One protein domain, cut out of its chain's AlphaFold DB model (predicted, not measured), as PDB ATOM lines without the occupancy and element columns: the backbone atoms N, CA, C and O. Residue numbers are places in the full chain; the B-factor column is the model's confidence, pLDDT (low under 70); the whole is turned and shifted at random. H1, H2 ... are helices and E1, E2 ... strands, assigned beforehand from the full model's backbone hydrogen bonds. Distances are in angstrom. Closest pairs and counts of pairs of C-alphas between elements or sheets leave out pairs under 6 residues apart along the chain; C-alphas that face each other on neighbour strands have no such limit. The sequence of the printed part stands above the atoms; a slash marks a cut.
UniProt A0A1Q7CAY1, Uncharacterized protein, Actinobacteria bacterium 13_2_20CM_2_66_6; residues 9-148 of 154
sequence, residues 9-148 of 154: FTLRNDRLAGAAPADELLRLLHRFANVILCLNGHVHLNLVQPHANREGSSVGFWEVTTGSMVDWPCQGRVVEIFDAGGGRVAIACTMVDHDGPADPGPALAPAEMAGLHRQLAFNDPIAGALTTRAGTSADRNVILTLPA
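Overview. This is residues 9 to 148 of the 154 residues of an uncharacterized protein of Actinobacteria bacterium 13_2_20CM_2_66_6 (UniProt A0A1Q7CAY1). Two small three-stranded sheets lie partly face to face as a loose, elongated pair of layers, with H2 and its loops at one end of the long axis and H1 beside the first sheet toward the other end. Residues 14 to 19 stick out as a free loop before H1. The printed part has 140 residues, under half of them in named elements, in the order H1 E1 E2 E3 E4 E5 H2 E6; the class is mixed, helices and strands. The sheets run E1 E3 E2, mixed, and E4 E5 E6, antiparallel. The whole is loose, radius of gyration of the C-alphas 18.4 A, and flat, spanning 60 by 46 by 24 A.

Arrangement. H1, residues 22 to 31, only grazes the sheet of E1, residues 37 to 40, E2, residues 47 to 51, and E3, residues 61 to 65, with its residues 26 to 30. E1 and E3 are parallel, with N 38 and O 62 at 2.8 A. E2 and E3 form a hairpin, with N 49 and O 63 at 2.9 A. E4, residues 75 to 83, and E5, residues 88 to 97, form a hairpin, with N 76 and O 96 at 2.8 A. H2, residues 110 to 122, is on neither sheet. E6, residues 142 to 147, is antiparallel to E5, with N 91 and O 144 at 2.8 A. The closest C-alphas of E3 and E6, Trp 62 and Leu 144, are 7.6 A apart. In H1 and H2 every O i to N i+4 pair is within hydrogen-bond range.

Along the chain. H1 begins at C-alpha 22 (15.500, 1.048, 87.635). E4 is 26.1 A long, E5 29.3 A and H2 18.5 A. E6 ends at C-alpha 147 (22.231, -21.715, 93.244).

Size, cuts and confidence. The C-alphas farthest apart, Gly 56 and Pro 106, are 60.4 A apart. The printed part has no cut. The links E5 to H2 and H2 to E6 are long. Residues 13 to 20 and 54 to 58 have pLDDT under 70.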
ATOM      1  N   PHE A   9      17.133  -1.588  81.951       86.81
ATOM      2  CA  PHE A   9      17.892  -0.501  81.315       86.81
ATOM      3  C   PHE A   9      17.030   0.519  80.541       86.81
ATOM      4  O   PHE A   9      17.503   1.614  80.236       86.81
ATOM      5  N   THR A  10      15.762   0.206  80.240       85.56
ATOM      6  CA  THR A  10      14.805   1.156  79.629       85.56
ATOM      7  C   THR A  10      13.632   1.501  80.535       85.56
ATOM      8  O   THR A  10      12.721   2.225  80.116       85.56
ATOM      9  N   LEU A  11      13.624   0.997  81.770       83.75
ATOM     10  CA  LEU A  11      12.549   1.244  82.712       83.75
ATOM     11  C   LEU A  11      12.598   2.706  83.164       83.75
ATOM     12  O   LEU A  11      13.342   3.093  84.062       83.75
ATOM     13  N   ARG A  12      11.776   3.527  82.514       70.69
ATOM     14  CA  ARG A  12      11.561   4.932  82.858       70.69
ATOM     15  C   ARG A  12      10.079   5.200  83.019       70.69
ATOM     16  O   ARG A  12       9.264   4.717  82.224       70.69
ATOM     17  N   ASN A  13       9.723   6.001  84.013       65.62
ATOM     18  CA  ASN A  13       8.355   6.459  84.210       65.62
ATOM     19  C   ASN A  13       8.328   7.980  84.373       65.62
ATOM     20  O   ASN A  13       8.146   8.510  85.461       65.62
ATOM     21  N   ASP A  14       8.454   8.668  83.241       66.19
ATOM     22  CA  ASP A  14       8.519  10.134  83.157       66.19
ATOM     23  C   ASP A  14       7.164  10.817  83.442       66.19
ATOM     24  O   ASP A  14       7.049  12.036  83.402       66.19
ATOM     25  N   ARG A  15       6.107  10.028  83.691       60.81
ATOM     26  CA  ARG A  15       4.737  10.511  83.932       60.81
ATOM     27  C   ARG A  15       4.369  10.610  85.410       60.81
ATOM     28  O   ARG A  15       3.308  11.137  85.725       60.81
ATOM     29  N   LEU A  16       5.200  10.080  86.303       59.31
ATOM     30  CA  LEU A  16       5.012  10.155  87.748       59.31
ATOM     31  C   LEU A  16       6.230  10.850  88.342       59.31
ATOM     32  O   LEU A  16       7.339  10.321  88.285       59.31
ATOM     33  N   ALA A  17       6.016  12.031  88.922       58.91
ATOM     34  CA  ALA A  17       7.030  12.660  89.755       58.91
ATOM     35  C   ALA A  17       7.398  11.690  90.892       58.91
ATOM     36  O   ALA A  17       6.516  11.211  91.604       58.91
ATOM     37  N   GLY A  18       8.686  11.357  91.016       60.72
ATOM     38  CA  GLY A  18       9.177  10.399  92.012       60.72
ATOM     39  C   GLY A  18       8.972   8.923  91.656       60.72
ATOM     40  O   GLY A  18       9.005   8.082  92.549       60.72
ATOM     41  N   ALA A  19       8.740   8.575  90.385       63.72
ATOM     42  CA  ALA A  19       8.699   7.170  90.003       63.72
ATOM     43  C   ALA A  19      10.026   6.460  90.312       63.72
ATOM     44  O   ALA A  19      11.099   6.972  89.991       63.72
ATOM     45  N   ALA A  20       9.916   5.262  90.891       66.50
ATOM     46  CA  ALA A  20      11.053   4.439  91.275       66.50
ATOM     47  C   ALA A  20      12.002   4.219  90.077       66.50
ATOM     48  O   ALA A  20      11.560   3.694  89.045       66.50
ATOM     49  N   PRO A  21      13.283   4.624  90.172       76.81
ATOM     50  CA  PRO A  21      14.268   4.370  89.130       76.81
ATOM     51  C   PRO A  21      14.540   2.865  89.000       76.81
ATOM     52  O   PRO A  21      14.266   2.090  89.918       76.81
ATOM     53  N   ALA A  22      15.124   2.446  87.874       84.06
ATOM     54  CA  ALA A  22      15.500   1.048  87.635       84.06
ATOM     55  C   ALA A  22      16.310   0.444  88.799       84.06
ATOM     56  O   ALA A  22      16.052  -0.687  89.203       84.06
ATOM     57  N   ASP A  23      17.200   1.232  89.410       84.19
ATOM     58  CA  ASP A  23      18.012   0.818  90.559       84.19
ATOM     59  C   ASP A  23      17.187   0.520  91.815       84.19
ATOM     60  O   ASP A  23      17.581  -0.297  92.643       84.19
ATOM     61  N   GLU A  24      16.046   1.187  92.000       85.75
ATOM     62  CA  GLU A  24      15.156   0.901  93.123       85.75
ATOM     63  C   GLU A  24      14.422  -0.421  92.922       85.75
ATOM     64  O   GLU A  24      14.352  -1.218  93.859       85.75
ATOM     65  N   LEU A  25      13.948  -0.694  91.702       86.44
ATOM     66  CA  LEU A  25      13.386  -2.001  91.376       86.44
ATOM     67  C   LEU A  25      14.449  -3.097  91.502       86.44
ATOM     68  O   LEU A  25      14.168  -4.133  92.091       86.44
ATOM     69  N   LEU A  26      15.670  -2.864  91.014       88.56
ATOM     70  CA  LEU A  26      16.776  -3.810  91.149       88.56
ATOM     71  C   LEU A  26      17.064  -4.123  92.626       88.56
ATOM     72  O   LEU A  26      17.063  -5.289  93.013       88.56
ATOM     73  N   ARG A  27      17.190  -3.091  93.476       87.56
ATOM     74  CA  ARG A  27      17.346  -3.247  94.935       87.56
ATOM     75  C   ARG A  27      16.174  -3.989  95.575       87.56
ATOM     76  O   ARG A  27      16.374  -4.774  96.499       87.56
ATOM     77  N   LEU A  28      14.947  -3.736  95.118       88.62
ATOM     78  CA  LEU A  28      13.765  -4.445  95.597       88.62
ATOM     79  C   LEU A  28      13.821  -5.929  95.222       88.62
ATOM     80  O   LEU A  28      13.579  -6.767  96.082       88.62
ATOM     81  N   LEU A  29      14.163  -6.258  93.976       90.06
ATOM     82  CA  LEU A  29      14.277  -7.643  93.517       90.06
ATOM     83  C   LEU A  29      15.406  -8.382  94.245       90.06
ATOM     84  O   LEU A  29      15.189  -9.499  94.700       90.06
ATOM     85  N   HIS A  30      16.566  -7.749  94.461       89.38
ATOM     86  CA  HIS A  30      17.668  -8.339  95.239       89.38
ATOM     87  C   HIS A  30      17.331  -8.570  96.715       89.38
ATOM     88  O   HIS A  30      17.870  -9.497  97.323       89.38
ATOM     89  N   ARG A  31      16.413  -7.779  97.290       88.06
ATOM     90  CA  ARG A  31      15.912  -7.981  98.661       88.06
ATOM     91  C   ARG A  31      15.182  -9.315  98.822       88.06
ATOM     92  O   ARG A  31      15.179  -9.877  99.914       88.06
ATOM     93  N   PHE A  32      14.562  -9.819  97.758       88.31
ATOM     94  CA  PHE A  32      13.827 -11.078  97.765       88.31
ATOM     95  C   PHE A  32      14.661 -12.174  97.103       88.31
ATOM     96  O   PHE A  32      14.633 -12.357  95.890       88.31
ATOM     97  N   ALA A  33      15.386 -12.940  97.923       82.31
ATOM     98  CA  ALA A  33      16.317 -13.974  97.461       82.31
ATOM     99  C   ALA A  33      15.673 -15.066  96.585       82.31
ATOM    100  O   ALA A  33      16.379 -15.776  95.883       82.31
ATOM    101  N   ASN A  34      14.346 -15.206  96.607       89.31
ATOM    102  CA  ASN A  34      13.596 -16.175  95.811       89.31
ATOM    103  C   ASN A  34      13.329 -15.737  94.356       89.31
ATOM    104  O   ASN A  34      12.694 -16.484  93.611       89.31
ATOM    105  N   VAL A  35      13.762 -14.541  93.943       92.50
ATOM    106  CA  VAL A  35      13.662 -14.095  92.547       92.50
ATOM    107  C   VAL A  35      14.795 -14.716  91.736       92.50
ATOM    108  O   VAL A  35      15.962 -14.481  92.018       92.50
ATOM    109  N   ILE A  36      14.445 -15.485  90.703       93.62
ATOM    110  CA  ILE A  36      15.419 -16.190  89.847       93.62
ATOM    111  C   ILE A  36      15.422 -15.698  88.396       93.62
ATOM    112  O   ILE A  36      16.422 -15.843  87.692       93.62
ATOM    113  N   LEU A  37      14.314 -15.094  87.958       95.69
ATOM    114  CA  LEU A  37      14.088 -14.656  86.585       95.69
ATOM    115  C   LEU A  37      13.213 -13.398  86.546       95.69
ATOM    116  O   LEU A  37      12.139 -13.365  87.147       95.69
ATOM    117  N   CYS A  38      13.627 -12.404  85.764       95.50
ATOM    118  CA  CYS A  38      12.778 -11.323  85.275       95.50
ATOM    119  C   CYS A  38      12.588 -11.499  83.762       95.50
ATOM    120  O   CYS A  38      13.559 -11.445  83.015       95.50
ATOM    121  N   LEU A  39      11.352 -11.725  83.311       96.62
ATOM    122  CA  LEU A  39      11.022 -11.904  81.893       96.62
ATOM    123  C   LEU A  39      10.292 -10.665  81.362       96.62
ATOM    124  O   LEU A  39       9.269 -10.261  81.919       96.62
ATOM    125  N   ASN A  40      10.807 -10.058  80.294       95.06
ATOM    126  CA  ASN A  40      10.276  -8.814  79.735       95.06
ATOM    127  C   ASN A  40      10.470  -8.713  78.209       95.06
ATOM    128  O   ASN A  40      10.860  -9.678  77.560       95.06
ATOM    129  N   GLY A  41      10.132  -7.563  77.617       92.94
ATOM    130  CA  GLY A  41      10.187  -7.322  76.172       92.94
ATOM    131  C   GLY A  41      10.261  -5.828  75.845       92.94
ATOM    132  O   GLY A  41      11.136  -5.128  76.331       92.94
ATOM    133  N   HIS A  42       9.340  -5.310  75.025       93.56
ATOM    134  CA  HIS A  42       9.199  -3.882  74.669       93.56
ATOM    135  C   HIS A  42      10.308  -3.256  73.804       93.56
ATOM    136  O   HIS A  42       9.995  -2.407  72.978       93.56
ATOM    137  N   VAL A  43      11.567  -3.665  73.940       93.06
ATOM    138  CA  VAL A  43      12.696  -3.108  73.164       93.06
ATOM    139  C   VAL A  43      12.970  -3.854  71.857       93.06
ATOM    140  O   VAL A  43      13.893  -3.496  71.135       93.06
ATOM    141  N   HIS A  44      12.169  -4.881  71.552       94.81
ATOM    142  CA  HIS A  44      12.247  -5.664  70.315       94.81
ATOM    143  C   HIS A  44      13.614  -6.355  70.126       94.81
ATOM    144  O   HIS A  44      14.068  -6.558  69.007       94.81
ATOM    145  N   LEU A  45      14.266  -6.731  71.229       94.94
ATOM    146  CA  LEU A  45      15.584  -7.363  71.255       94.94
ATOM    147  C   LEU A  45      15.521  -8.657  72.066       94.94
ATOM    148  O   LEU A  45      14.910  -8.688  73.134       94.94
ATOM    149  N   ASN A  46      16.189  -9.700  71.580       97.25
ATOM    150  CA  ASN A  46      16.546 -10.846  72.407       97.25
ATOM    151  C   ASN A  46      17.814 -10.528  73.196       97.25
ATOM    152  O   ASN A  46      18.856 -10.271  72.596       97.25
ATOM    153  N   LEU A  47      17.714 -10.542  74.523       97.62
ATOM    154  CA  LEU A  47      18.826 -10.222  75.414       97.62
ATOM    155  C   LEU A  47      18.749 -11.064  76.686       97.62
ATOM    156  O   LEU A  47      17.663 -11.268  77.232       97.62
ATOM    157  N   VAL A  48      19.897 -11.524  77.170       98.19
ATOM    158  CA  VAL A  48      20.033 -12.206  78.456       98.19
ATOM    159  C   VAL A  48      21.084 -11.487  79.293       98.19
ATOM    160  O   VAL A  48      22.232 -11.344  78.882       98.19
ATOM    161  N   GLN A  49      20.707 -11.034  80.490       96.44
ATOM    162  CA  GLN A  49      21.599 -10.288  81.380       96.44
ATOM    163  C   GLN A  49      21.628 -10.897  82.787       96.44
ATOM    164  O   GLN A  49      20.569 -11.151  83.367       96.44
ATOM    165  N   PRO A  50      22.817 -11.115  83.378       94.62
ATOM    166  CA  PRO A  50      22.921 -11.474  84.784       94.62
ATOM    167  C   PRO A  50      22.787 -10.233  85.670       94.62
ATOM    168  O   PRO A  50      23.508  -9.251  85.497       94.62
ATOM    169  N   HIS A  51      21.955 -10.325  86.703       92.44
ATOM    170  CA  HIS A  51      21.855  -9.334  87.775       92.44
ATOM    171  C   HIS A  51      22.375  -9.927  89.079       92.44
ATOM    172  O   HIS A  51      21.615 -10.297  89.978       92.44
ATOM    173  N   ALA A  52      23.702 -10.042  89.171       88.06
ATOM    174  CA  ALA A  52      24.376 -10.548  90.362       88.06
ATOM    175  C   ALA A  52      24.122  -9.629  91.568       88.06
ATOM    176  O   ALA A  52      24.357  -8.422  91.479       88.06
ATOM    177  N   ASN A  53      23.697 -10.192  92.703       81.75
ATOM    178  CA  ASN A  53      23.690  -9.442  93.952       81.75
ATOM    179  C   ASN A  53      25.123  -9.388  94.509       81.75
ATOM    180  O   ASN A  53      25.725 -10.421  94.798       81.75
ATOM    181  N   ARG A  54      25.682  -8.180  94.626       68.75
ATOM    182  CA  ARG A  54      27.038  -7.948  95.155       68.75
ATOM    183  C   ARG A  54      27.055  -7.693  96.666       68.75
ATOM    184  O   ARG A  54      28.130  -7.644  97.255       68.75
ATOM    185  N   GLU A  55      25.890  -7.583  97.299       62.88
ATOM    186  CA  GLU A  55      25.731  -7.363  98.736       62.88
ATOM    187  C   GLU A  55      25.488  -8.694  99.477       62.88
ATOM    188  O   GLU A  55      24.383  -9.050  99.880       62.88
ATOM    189  N   GLY A  56      26.567  -9.460  99.650       54.53
ATOM    190  CA  GLY A  56      26.816 -10.273 100.845       54.53
ATOM    191  C   GLY A  56      26.032 -11.565 101.127       54.53
ATOM    192  O   GLY A  56      26.592 -12.382 101.851       54.53
ATOM    193  N   SER A  57      24.808 -11.829 100.634       54.97
ATOM    194  CA  SER A  57      24.146 -13.121 100.974       54.97
ATOM    195  C   SER A  57      22.976 -13.642 100.120       54.97
ATOM    196  O   SER A  57      22.416 -14.675 100.486       54.97
ATOM    197  N   SER A  58      22.601 -13.041  98.983       62.09
ATOM    198  CA  SER A  58      21.572 -13.652  98.116       62.09
ATOM    199  C   SER A  58      22.061 -13.956  96.706       62.09
ATOM    200  O   SER A  58      22.957 -13.311  96.162       62.09
ATOM    201  N   VAL A  59      21.482 -15.010  96.134       75.69
ATOM    202  CA  VAL A  59      21.664 -15.384  94.736       75.69
ATOM    203  C   VAL A  59      21.099 -14.252  93.870       75.69
ATOM    204  O   VAL A  59      20.029 -13.725  94.162       75.69
ATOM    205  N   GLY A  60      21.836 -13.833  92.837       89.19
ATOM    206  CA  GLY A  60      21.306 -12.905  91.833       89.19
ATOM    207  C   GLY A  60      20.198 -13.543  90.986       89.19
ATOM    208  O   GLY A  60      19.837 -14.699  91.181       89.19
ATOM    209  N   PHE A  61      19.701 -12.822  89.987       94.25
ATOM    210  CA  PHE A  61      18.702 -13.349  89.050       94.25
ATOM    211  C   PHE A  61      19.118 -13.110  87.599       94.25
ATOM    212  O   PHE A  61      20.008 -12.304  87.319       94.25
ATOM    213  N   TRP A  62      18.467 -13.807  86.673       96.69
ATOM    214  CA  TRP A  62      18.604 -13.551  85.240       96.69
ATOM    215  C   TRP A  62      17.499 -12.621  84.755       96.69
ATOM    216  O   TRP A  62      16.337 -12.794  85.108       96.69
ATOM    217  N   GLU A  63      17.836 -11.647  83.923       97.31
ATOM    218  CA  GLU A  63      16.864 -10.906  83.128       97.31
ATOM    219  C   GLU A  63      16.884 -11.443  81.700       97.31
ATOM    220  O   GLU A  63      17.939 -11.522  81.072       97.31
ATOM    221  N   VAL A  64      15.714 -11.837  81.203       98.12
ATOM    222  CA  VAL A  64      15.513 -12.309  79.836       98.12
ATOM    223  C   VAL A  64      14.550 -11.358  79.145       98.12
ATOM    224  O   VAL A  64      13.383 -11.242  79.523       98.12
ATOM    225  N   THR A  65      15.035 -10.695  78.105       97.50
ATOM    226  CA  THR A  65      14.233  -9.860  77.217       97.50
ATOM    227  C   THR A  65      13.920 -10.646  75.953       97.50
ATOM    228  O   THR A  65      14.820 -11.167  75.292       97.50
ATOM    229  N   THR A  66      12.639 -10.750  75.610       96.56
ATOM    230  CA  THR A  66      12.181 -11.395  74.378       96.56
ATOM    231  C   THR A  66      12.009 -10.372  73.263       96.56
ATOM    232  O   THR A  66      11.432  -9.297  73.477       96.56
ATOM    233  N   GLY A  67      12.436 -10.743  72.055       94.38
ATOM    234  CA  GLY A  67      12.140  -9.985  70.841       94.38
ATOM    235  C   GLY A  67      10.635  -9.864  70.570       94.38
ATOM    236  O   GLY A  67       9.813 -10.590  71.133       94.38
ATOM    237  N   SER A  68      10.269  -8.922  69.702       92.94
ATOM    238  CA  SER A  68       8.909  -8.848  69.169       92.94
ATOM    239  C   SER A  68       8.740  -9.905  68.084       92.94
ATOM    240  O   SER A  68       9.613 -10.044  67.232       92.94
ATOM    241  N   MET A  69       7.604 -10.604  68.066       93.50
ATOM    242  CA  MET A  69       7.291 -11.543  66.983       93.50
ATOM    243  C   MET A  69       7.066 -10.824  65.642       93.50
ATOM    244  O   MET A  69       7.156 -11.467  64.611       93.50
ATOM    245  N   VAL A  70       6.799  -9.512  65.656       93.69
ATOM    246  CA  VAL A  70       6.550  -8.701  64.448       93.69
ATOM    247  C   VAL A  70       7.826  -8.424  63.648       93.69
ATOM    248  O   VAL A  70       7.759  -8.251  62.437       93.69
ATOM    249  N   ASP A  71       8.986  -8.364  64.307       93.31
ATOM    250  CA  ASP A  71      10.254  -8.075  63.631       93.31
ATOM    251  C   ASP A  71      11.064  -9.344  63.423       93.31
ATOM    252  O   ASP A  71      10.891 -10.319  64.156       93.31
ATOM    253  N   TRP A  72      12.039  -9.295  62.515       95.62
ATOM    254  CA  TRP A  72      13.016 -10.366  62.371       95.62
ATOM    255  C   TRP A  72      13.728 -10.634  63.714       95.62
ATOM    256  O   TRP A  72      14.216  -9.693  64.350       95.62
ATOM    257  N   PRO A  73      13.822 -11.899  64.178       95.19
ATOM    258  CA  PRO A  73      13.576 -13.157  63.454       95.19
ATOM    259  C   PRO A  73      12.164 -13.766  63.567       95.19
ATOM    260  O   PRO A  73      11.981 -14.921  63.207       95.19
ATOM    261  N   CYS A  74      11.167 -13.028  64.055       95.81
ATOM    262  CA  CYS A  74       9.777 -13.479  64.207       95.81
ATOM    263  C   CYS A  74       9.596 -14.633  65.204       95.81
ATOM    264  O   CYS A  74       8.761 -15.520  65.017       95.81
ATOM    265  N   GLN A  75      10.391 -14.629  66.272       95.62
ATOM    266  CA  GLN A  75      10.491 -15.763  67.186       95.62
ATOM    267  C   GLN A  75       9.755 -15.542  68.503       95.62
ATOM    268  O   GLN A  75       9.839 -14.478  69.118       95.62
ATOM    269  N   GLY A  76       9.096 -16.602  68.966       96.00
ATOM    270  CA  GLY A  76       8.739 -16.781  70.366       96.00
ATOM    271  C   GLY A  76       9.903 -17.362  71.173       96.00
ATOM    272  O   GLY A  76      10.943 -17.739  70.628       96.00
ATOM    273  N   ARG A  77       9.718 -17.459  72.491       97.50
ATOM    274  CA  ARG A  77      10.673 -18.100  73.398       97.50
ATOM    275  C   ARG A  77       9.937 -18.992  74.389       97.50
ATOM    276  O   ARG A  77       9.052 -18.522  75.098       97.50
ATOM    277  N   VAL A  78      10.340 -20.254  74.454       98.19
ATOM    278  CA  VAL A  78       9.980 -21.175  75.533       98.19
ATOM    279  C   VAL A  78      10.974 -20.974  76.671       98.19
ATOM    280  O   VAL A  78      12.179 -20.877  76.433       98.19
ATOM    281  N   VAL A  79      10.458 -20.866  77.895       98.31
ATOM    282  CA  VAL A  79      11.261 -20.733  79.110       98.31
ATOM    283  C   VAL A  79      10.872 -21.847  80.066       98.31
ATOM    284  O   VAL A  79       9.734 -21.903  80.530       98.31
ATOM    285  N   GLU A  80      11.826 -22.717  80.363       98.19
ATOM    286  CA  GLU A  80      11.651 -23.866  81.246       98.19
ATOM    287  C   GLU A  80      12.513 -23.683  82.487       98.19
ATOM    288  O   GLU A  80      13.670 -23.285  82.389       98.19
ATOM    289  N   ILE A  81      11.950 -23.979  83.657       96.88
ATOM    290  CA  ILE A  81      12.638 -23.869  84.943       96.88
ATOM    291  C   ILE A  81      12.639 -25.254  85.577       96.88
ATOM    292  O   ILE A  81      11.573 -25.833  85.783       96.88
ATOM    293  N   PHE A  82      13.821 -25.782  85.878       96.12
ATOM    294  CA  PHE A  82      13.977 -27.147  86.373       96.12
ATOM    295  C   PHE A  82      15.119 -27.272  87.386       96.12
ATOM    296  O   PHE A  82      16.037 -26.448  87.425       96.12
ATOM    297  N   ASP A  83      15.041 -28.306  88.225       95.50
ATOM    298  CA  ASP A  83      16.136 -28.706  89.109       95.50
ATOM    299  C   ASP A  83      17.292 -29.255  88.262       95.50
ATOM    300  O   ASP A  83      17.116 -30.198  87.491       95.50
ATOM    301  N   ALA A  84      18.466 -28.640  88.385       94.19
ATOM    302  CA  ALA A  84      19.670 -29.036  87.659       94.19
ATOM    303  C   ALA A  84      20.562 -30.004  88.461       94.19
ATOM    304  O   ALA A  84      21.665 -30.336  88.025       94.19
ATOM    305  N   GLY A  85      20.109 -30.430  89.640       93.00
ATOM    306  CA  GLY A  85      20.877 -31.191  90.609       93.00
ATOM    307  C   GLY A  85      21.892 -30.330  91.364       93.00
ATOM    308  O   GLY A  85      22.167 -29.172  91.037       93.00
ATOM    309  N   GLY A  86      22.462 -30.899  92.430       91.12
ATOM    310  CA  GLY A  86      23.541 -30.257  93.190       91.12
ATOM    311  C   GLY A  86      23.150 -28.926  93.845       91.12
ATOM    312  O   GLY A  86      24.005 -28.057  94.011       91.12
ATOM    313  N   GLY A  87      21.868 -28.741  94.182       91.75
ATOM    314  CA  GLY A  87      21.366 -27.508  94.797       91.75
ATOM    315  C   GLY A  87      21.311 -26.321  93.833       91.75
ATOM    316  O   GLY A  87      21.536 -25.183  94.247       91.75
ATOM    317  N   ARG A  88      21.052 -26.566  92.542       93.31
ATOM    318  CA  ARG A  88      20.974 -25.535  91.500       93.31
ATOM    319  C   ARG A  88      19.645 -25.598  90.764       93.31
ATOM    320  O   ARG A  88      19.141 -26.674  90.474       93.31
ATOM    321  N   VAL A  89      19.132 -24.434  90.388       94.88
ATOM    322  CA  VAL A  89      18.034 -24.319  89.423       94.88
ATOM    323  C   VAL A  89      18.604 -23.877  88.076       94.88
ATOM    324  O   VAL A  89      19.530 -23.058  88.014       94.88
ATOM    325  N   ALA A  90      18.069 -24.444  87.000       96.44
ATOM    326  CA  ALA A  90      18.365 -24.050  85.635       96.44
ATOM    327  C   ALA A  90      17.137 -23.429  84.966       96.44
ATOM    328  O   ALA A  90      15.998 -23.798  85.246       96.44
ATOM    329  N   ILE A  91      17.403 -22.480  84.074       98.12
ATOM    330  CA  ILE A  91      16.430 -21.816  83.218       98.12
ATOM    331  C   ILE A  91      16.873 -22.067  81.777       98.12
ATOM    332  O   ILE A  91      17.856 -21.474  81.326       98.12
ATOM    333  N   ALA A  92      16.184 -22.954  81.063       98.56
ATOM    334  CA  ALA A  92      16.407 -23.144  79.633       98.56
ATOM    335  C   ALA A  92      15.552 -22.149  78.847       98.56
ATOM    336  O   ALA A  92      14.346 -22.038  79.059       98.56
ATOM    337  N   CYS A  93      16.194 -21.411  77.949       98.69
ATOM    338  CA  CYS A  93      15.540 -20.572  76.959       98.69
ATOM    339  C   CYS A  93      15.683 -21.235  75.594       98.69
ATOM    340  O   CYS A  93      16.805 -21.519  75.182       98.69
ATOM    341  N   THR A  94      14.572 -21.409  74.881       98.38
ATOM    342  CA  THR A  94      14.556 -21.969  73.526       98.38
ATOM    343  C   THR A  94      13.771 -21.047  72.605       98.38
ATOM    344  O   THR A  94      12.601 -20.761  72.852       98.38
ATOM    345  N   MET A  95      14.410 -20.563  71.545       98.06
ATOM    346  CA  MET A  95      13.766 -19.776  70.498       98.06
ATOM    347  C   MET A  95      12.905 -20.687  69.627       98.06
ATOM    348  O   MET A  95      13.357 -21.749  69.200       98.06
ATOM    349  N   VAL A  96      11.675 -20.256  69.360       97.19
ATOM    350  CA  VAL A  96      10.702 -21.000  68.556       97.19
ATOM    351  C   VAL A  96      10.235 -20.118  67.411       97.19
ATOM    352  O   VAL A  96       9.717 -19.022  67.635       97.19
ATOM    353  N   ASP A  97      10.411 -20.600  66.188       94.94
ATOM    354  CA  ASP A  97       9.843 -19.978  64.999       94.94
ATOM    355  C   ASP A  97       8.348 -20.305  64.915       94.94
ATOM    356  O   ASP A  97       7.931 -21.429  65.204       94.94
ATOM    357  N   HIS A  98       7.522 -19.339  64.507       94.06
ATOM    358  CA  HIS A  98       6.154 -19.674  64.110       94.06
ATOM    359  C   HIS A  98       6.190 -20.562  62.856       94.06
ATOM    360  O   HIS A  98       7.101 -20.430  62.041       94.06
ATOM    361  N   ASP A  99       5.192 -21.421  62.656       94.56
ATOM    362  CA  ASP A  99       5.104 -22.246  61.447       94.56
ATOM    363  C   ASP A  99       4.776 -21.395  60.201       94.56
ATOM    364  O   ASP A  99       4.240 -20.290  60.313       94.56
ATOM    365  N   GLY A 100       5.155 -21.875  59.019       94.12
ATOM    366  CA  GLY A 100       4.941 -21.200  57.738       94.12
ATOM    367  C   GLY A 100       5.985 -21.603  56.688       94.12
ATOM    368  O   GLY A 100       7.169 -21.737  57.030       94.12
ATOM    369  N   PRO A 101       5.579 -21.786  55.416       96.00
ATOM    370  CA  PRO A 101       6.472 -22.224  54.354       96.00
ATOM    371  C   PRO A 101       7.510 -21.142  54.027       96.00
ATOM    372  O   PRO A 101       7.259 -19.947  54.178       96.00
ATOM    373  N   ALA A 102       8.688 -21.567  53.563       92.81
ATOM    374  CA  ALA A 102       9.747 -20.647  53.144       92.81
ATOM    375  C   ALA A 102       9.364 -19.851  51.884       92.81
ATOM    376  O   ALA A 102       9.762 -18.696  51.759       92.81
ATOM    377  N   ASP A 103       8.580 -20.462  50.992       96.00
ATOM    378  CA  ASP A 103       7.925 -19.813  49.858       96.00
ATOM    379  C   ASP A 103       6.408 -19.765  50.126       96.00
ATOM    380  O   ASP A 103       5.753 -20.811  50.108       96.00
ATOM    381  N   PRO A 104       5.843 -18.587  50.443       96.44
ATOM    382  CA  PRO A 104       4.426 -18.432  50.740       96.44
ATOM    383  C   PRO A 104       3.548 -18.351  49.484       96.44
ATOM    384  O   PRO A 104       2.330 -18.228  49.616       96.44
ATOM    385  N   GLY A 105       4.123 -18.379  48.274       95.81
ATOM    386  CA  GLY A 105       3.365 -18.185  47.042       95.81
ATOM    387  C   GLY A 105       2.500 -16.912  47.108       95.81
ATOM    388  O   GLY A 105       3.019 -15.842  47.431       95.81
ATOM    389  N   PRO A 106       1.183 -16.986  46.827       96.50
ATOM    390  CA  PRO A 106       0.303 -15.819  46.839       96.50
ATOM    391  C   PRO A 106      -0.165 -15.382  48.243       96.50
ATOM    392  O   PRO A 106      -0.847 -14.364  48.340       96.50
ATOM    393  N   ALA A 107       0.174 -16.116  49.314       97.19
ATOM    394  CA  ALA A 107      -0.187 -15.786  50.697       97.19
ATOM    395  C   ALA A 107      -1.696 -15.610  50.962       97.19
ATOM    396  O   ALA A 107      -2.114 -14.659  51.623       97.19
ATOM    397  N   LEU A 108      -2.519 -16.536  50.461       96.94
ATOM    398  CA  LEU A 108      -3.980 -16.489  50.608       96.94
ATOM    399  C   LEU A 108      -4.483 -17.338  51.786       96.94
ATOM    400  O   LEU A 108      -5.566 -17.079  52.314       96.94
ATOM    401  N   ALA A 109      -3.707 -18.334  52.219       97.31
ATOM    402  CA  ALA A 109      -3.985 -19.153  53.394       97.31
ATOM    403  C   ALA A 109      -3.193 -18.681  54.635       97.31
ATOM    404  O   ALA A 109      -2.106 -18.120  54.502       97.31
ATOM    405  N   PRO A 110      -3.664 -18.956  55.872       96.88
ATOM    406  CA  PRO A 110      -2.974 -18.531  57.097       96.88
ATOM    407  C   PRO A 110      -1.512 -18.977  57.217       96.88
ATOM    408  O   PRO A 110      -0.668 -18.181  57.623       96.88
ATOM    409  N   ALA A 111      -1.196 -20.219  56.841       96.31
ATOM    410  CA  ALA A 111       0.178 -20.721  56.875       96.31
ATOM    411  C   ALA A 111       1.084 -19.942  55.909       96.31
ATOM    412  O   ALA A 111       2.198 -19.565  56.263       96.31
ATOM    413  N   GLU A 112       0.582 -19.636  54.715       97.88
ATOM    414  CA  GLU A 112       1.296 -18.848  53.715       97.88
ATOM    415  C   GLU A 112       1.478 -17.392  54.172       97.88
ATOM    416  O   GLU A 112       2.568 -16.845  54.053       97.88
ATOM    417  N   MET A 113       0.457 -16.776  54.784       97.88
ATOM    418  CA  MET A 113       0.581 -15.439  55.384       97.88
ATOM    419  C   MET A 113       1.646 -15.395  56.486       97.88
ATOM    420  O   MET A 113       2.365 -14.404  56.602       97.88
ATOM    421  N   ALA A 114       1.793 -16.466  57.271       97.00
ATOM    422  CA  ALA A 114       2.870 -16.571  58.249       97.00
ATOM    423  C   ALA A 114       4.250 -16.637  57.564       97.00
ATOM    424  O   ALA A 114       5.173 -15.926  57.965       97.00
ATOM    425  N   GLY A 115       4.387 -17.415  56.485       97.62
ATOM    426  CA  GLY A 115       5.596 -17.422  55.651       97.62
ATOM    427  C   GLY A 115       5.928 -16.036  55.078       97.62
ATOM    428  O   GLY A 115       7.064 -15.569  55.197       97.62
ATOM    429  N   LEU A 116       4.922 -15.334  54.546       97.94
ATOM    430  CA  LEU A 116       5.060 -13.972  54.023       97.94
ATOM    431  C   LEU A 116       5.488 -12.983  55.111       97.94
ATOM    432  O   LEU A 116       6.390 -12.184  54.881       97.94
ATOM    433  N   HIS A 117       4.898 -13.054  56.307       97.44
ATOM    434  CA  HIS A 117       5.316 -12.245  57.451       97.44
ATOM    435  C   HIS A 117       6.814 -12.405  57.737       97.44
ATOM    436  O   HIS A 117       7.518 -11.402  57.853       97.44
ATOM    437  N   ARG A 118       7.327 -13.643  57.762       96.81
ATOM    438  CA  ARG A 118       8.756 -13.900  57.987       96.81
ATOM    439  C   ARG A 118       9.630 -13.310  56.875       96.81
ATOM    440  O   ARG A 118      10.670 -12.724  57.171       96.81
ATOM    441  N   GLN A 119       9.211 -13.427  55.609       96.06
ATOM    442  CA  GLN A 119       9.929 -12.829  54.476       96.06
ATOM    443  C   GLN A 119       9.949 -11.297  54.540       96.06
ATOM    444  O   GLN A 119      10.998 -10.688  54.325       96.06
ATOM    445  N   LEU A 120       8.814 -10.667  54.849       96.62
ATOM    446  CA  LEU A 120       8.717  -9.213  54.972       96.62
ATOM    447  C   LEU A 120       9.558  -8.706  56.143       96.62
ATOM    448  O   LEU A 120      10.336  -7.774  55.968       96.62
ATOM    449  N   ALA A 121       9.471  -9.361  57.301       96.75
ATOM    450  CA  ALA A 121      10.262  -9.011  58.470       96.75
ATOM    451  C   ALA A 121      11.768  -9.147  58.207       96.75
ATOM    452  O   ALA A 121      12.528  -8.265  58.592       96.75
ATOM    453  N   PHE A 122      12.213 -10.200  57.508       96.38
ATOM    454  CA  PHE A 122      13.619 -10.362  57.113       96.38
ATOM    455  C   PHE A 122      14.124  -9.188  56.261       96.38
ATOM    456  O   PHE A 122      15.242  -8.715  56.467       96.38
ATOM    457  N   ASN A 123      13.296  -8.717  55.324       96.25
ATOM    458  CA  ASN A 123      13.640  -7.666  54.366       96.25
ATOM    459  C   ASN A 123      13.316  -6.243  54.854       96.25
ATOM    460  O   ASN A 123      13.524  -5.289  54.103       96.25
ATOM    461  N   ASP A 124      12.820  -6.073  56.082       95.88
ATOM    462  CA  ASP A 124      12.528  -4.749  56.625       95.88
ATOM    463  C   ASP A 124      13.823  -3.902  56.693       95.88
ATOM    464  O   ASP A 124      14.805  -4.319  57.318       95.88
ATOM    465  N   PRO A 125      13.860  -2.704  56.079       92.94
ATOM    466  CA  PRO A 125      15.076  -1.893  55.999       92.94
ATOM    467  C   PRO A 125      15.510  -1.277  57.340       92.94
ATOM    468  O   PRO A 125      16.628  -0.776  57.450       92.94
ATOM    469  N   ILE A 126      14.643  -1.283  58.354       90.94
ATOM    470  CA  ILE A 126      14.863  -0.700  59.685       90.94
ATOM    471  C   ILE A 126      15.048  -1.795  60.744       90.94
ATOM    472  O   ILE A 126      15.841  -1.632  61.673       90.94
ATOM    473  N   ALA A 127      14.290  -2.885  60.637       91.00
ATOM    474  CA  ALA A 127      14.131  -3.919  61.657       91.00
ATOM    475  C   ALA A 127      14.522  -5.333  61.188       91.00
ATOM    476  O   ALA A 127      14.396  -6.278  61.966       91.00
ATOM    477  N   GLY A 128      14.983  -5.487  59.946       93.75
ATOM    478  CA  GLY A 128      15.221  -6.788  59.330       93.75
ATOM    479  C   GLY A 128      16.550  -7.449  59.680       93.75
ATOM    480  O   GLY A 128      17.147  -7.221  60.739       93.75
ATOM    481  N   ALA A 129      17.018  -8.301  58.769       94.31
ATOM    482  CA  ALA A 129      18.103  -9.260  58.988       94.31
ATOM    483  C   ALA A 129      19.447  -8.657  59.417       94.31
ATOM    484  O   ALA A 129      20.256  -9.336  60.045       94.31
ATOM    485  N   LEU A 130      19.689  -7.389  59.078       93.75
ATOM    486  CA  LEU A 130      20.942  -6.695  59.375       93.75
ATOM    487  C   LEU A 130      20.966  -6.062  60.773       93.75
ATOM    488  O   LEU A 130      21.979  -5.489  61.173       93.75
ATOM    489  N   THR A 131      19.863  -6.135  61.521       93.88
ATOM    490  CA  THR A 131      19.793  -5.582  62.873       93.88
ATOM    491  C   THR A 131      20.314  -6.555  63.925       93.88
ATOM    492  O   THR A 131      20.398  -7.764  63.728       93.88
ATOM    493  N   THR A 132      20.607  -6.028  65.112       94.44
ATOM    494  CA  THR A 132      21.029  -6.822  66.272       94.44
ATOM    495  C   THR A 132      19.858  -7.395  67.077       94.44
ATOM    496  O   THR A 132      20.084  -8.046  68.094       94.44
ATOM    497  N   ARG A 133      18.603  -7.205  66.632       94.50
ATOM    498  CA  ARG A 133      17.378  -7.599  67.361       94.50
ATOM    499  C   ARG A 133      17.282  -9.099  67.646       94.50
ATOM    500  O   ARG A 133      16.698  -9.514  68.652       94.50
ATOM    501  N   ALA A 134      17.911  -9.920  66.806       95.56
ATOM    502  CA  ALA A 134      18.002 -11.364  67.003       95.56
ATOM    503  C   ALA A 134      18.794 -11.771  68.260       95.56
ATOM    504  O   ALA A 134      18.618 -12.904  68.722       95.56
ATOM    505  N   GLY A 135      19.608 -10.866  68.817       96.12
ATOM    506  CA  GLY A 135      20.544 -11.151  69.903       96.12
ATOM    507  C   GLY A 135      21.756 -11.959  69.435       96.12
ATOM    508  O   GLY A 135      21.841 -12.399  68.285       96.12
ATOM    509  N   THR A 136      22.712 -12.162  70.336       97.12
ATOM    510  CA  THR A 136      23.862 -13.047  70.110       97.12
ATOM    511  C   THR A 136      23.490 -14.502  70.413       97.12
ATOM    512  O   THR A 136      22.392 -14.798  70.885       97.12
ATOM    513  N   SER A 137      24.406 -15.448  70.197       97.19
ATOM    514  CA  SER A 137      24.196 -16.838  70.632       97.19
ATOM    515  C   SER A 137      23.956 -16.956  72.145       97.19
ATOM    516  O   SER A 137      23.180 -17.813  72.560       97.19
ATOM    517  N   ALA A 138      24.543 -16.065  72.950       97.56
ATOM    518  CA  ALA A 138      24.355 -16.021  74.400       97.56
ATOM    519  C   ALA A 138      22.969 -15.499  74.827       97.56
ATOM    520  O   ALA A 138      22.574 -15.679  75.975       97.56
ATOM    521  N   ASP A 139      22.212 -14.892  73.909       98.00
ATOM    522  CA  ASP A 139      20.896 -14.316  74.192       98.00
ATOM    523  C   ASP A 139      19.733 -15.223  73.767       98.00
ATOM    524  O   ASP A 139      18.569 -14.889  74.006       98.00
ATOM    525  N   ARG A 140      20.029 -16.343  73.095       96.81
ATOM    526  CA  ARG A 140      19.055 -17.176  72.371       96.81
ATOM    527  C   ARG A 140      18.815 -18.513  73.077       96.81
ATOM    528  O   ARG A 140      18.143 -18.541  74.105       96.81
ATOM    529  N   ASN A 141      19.344 -19.602  72.517       98.31
ATOM    530  CA  ASN A 141      19.175 -20.954  73.041       98.31
ATOM    531  C   ASN A 141      20.230 -21.217  74.116       98.31
ATOM    532  O   ASN A 141      21.364 -21.565  73.790       98.31
ATOM    533  N   VAL A 142      19.875 -21.003  75.383       98.38
ATOM    534  CA  VAL A 142      20.820 -21.022  76.509       98.38
ATOM    535  C   VAL A 142      20.236 -21.701  77.738       98.38
ATOM    536  O   VAL A 142      19.032 -21.649  77.974       98.38
ATOM    537  N   ILE A 143      21.111 -22.300  78.547       98.19
ATOM    538  CA  ILE A 143      20.781 -22.818  79.875       98.19
ATOM    539  C   ILE A 143      21.474 -21.927  80.904       98.19
ATOM    540  O   ILE A 143      22.700 -21.911  81.014       98.19
ATOM    541  N   LEU A 144      20.677 -21.173  81.650       97.19
ATOM    542  CA  LEU A 144      21.135 -20.242  82.671       97.19
ATOM    543  C   LEU A 144      21.022 -20.915  84.029       97.19
ATOM    544  O   LEU A 144      19.986 -21.491  84.343       97.19
ATOM    545  N   THR A 145      22.069 -20.862  84.847       94.81
ATOM    546  CA  THR A 145      22.073 -21.566  86.136       94.81
ATOM    547  C   THR A 145      22.355 -20.624  87.287       94.81
ATOM    548  O   THR A 145      23.062 -19.625  87.142       94.81
ATOM    549  N   LEU A 146      21.806 -20.961  88.447       93.06
ATOM    550  CA  LEU A 146      22.020 -20.247  89.694       93.06
ATOM    551  C   LEU A 146      21.870 -21.225  90.875       93.06
ATOM    552  O   LEU A 146      21.176 -22.240  90.741       93.06
ATOM    553  N   PRO A 147      22.532 -20.977  92.021       92.06
ATOM    554  CA  PRO A 147      22.231 -21.715  93.244       92.06
ATOM    555  C   PRO A 147      20.735 -21.624  93.562       92.06
ATOM    556  O   PRO A 147      20.126 -20.573  93.374       92.06
ATOM    557  N   ALA A 148      20.140 -22.720  94.019       90.94
ATOM    558  CA  ALA A 148      18.731 -22.744  94.368       90.94
ATOM    559  C   ALA A 148      18.495 -21.867  95.611       90.94
ATOM    560  O   ALA A 148      19.067 -22.150  96.666       90.94
TER     561      ALA A 148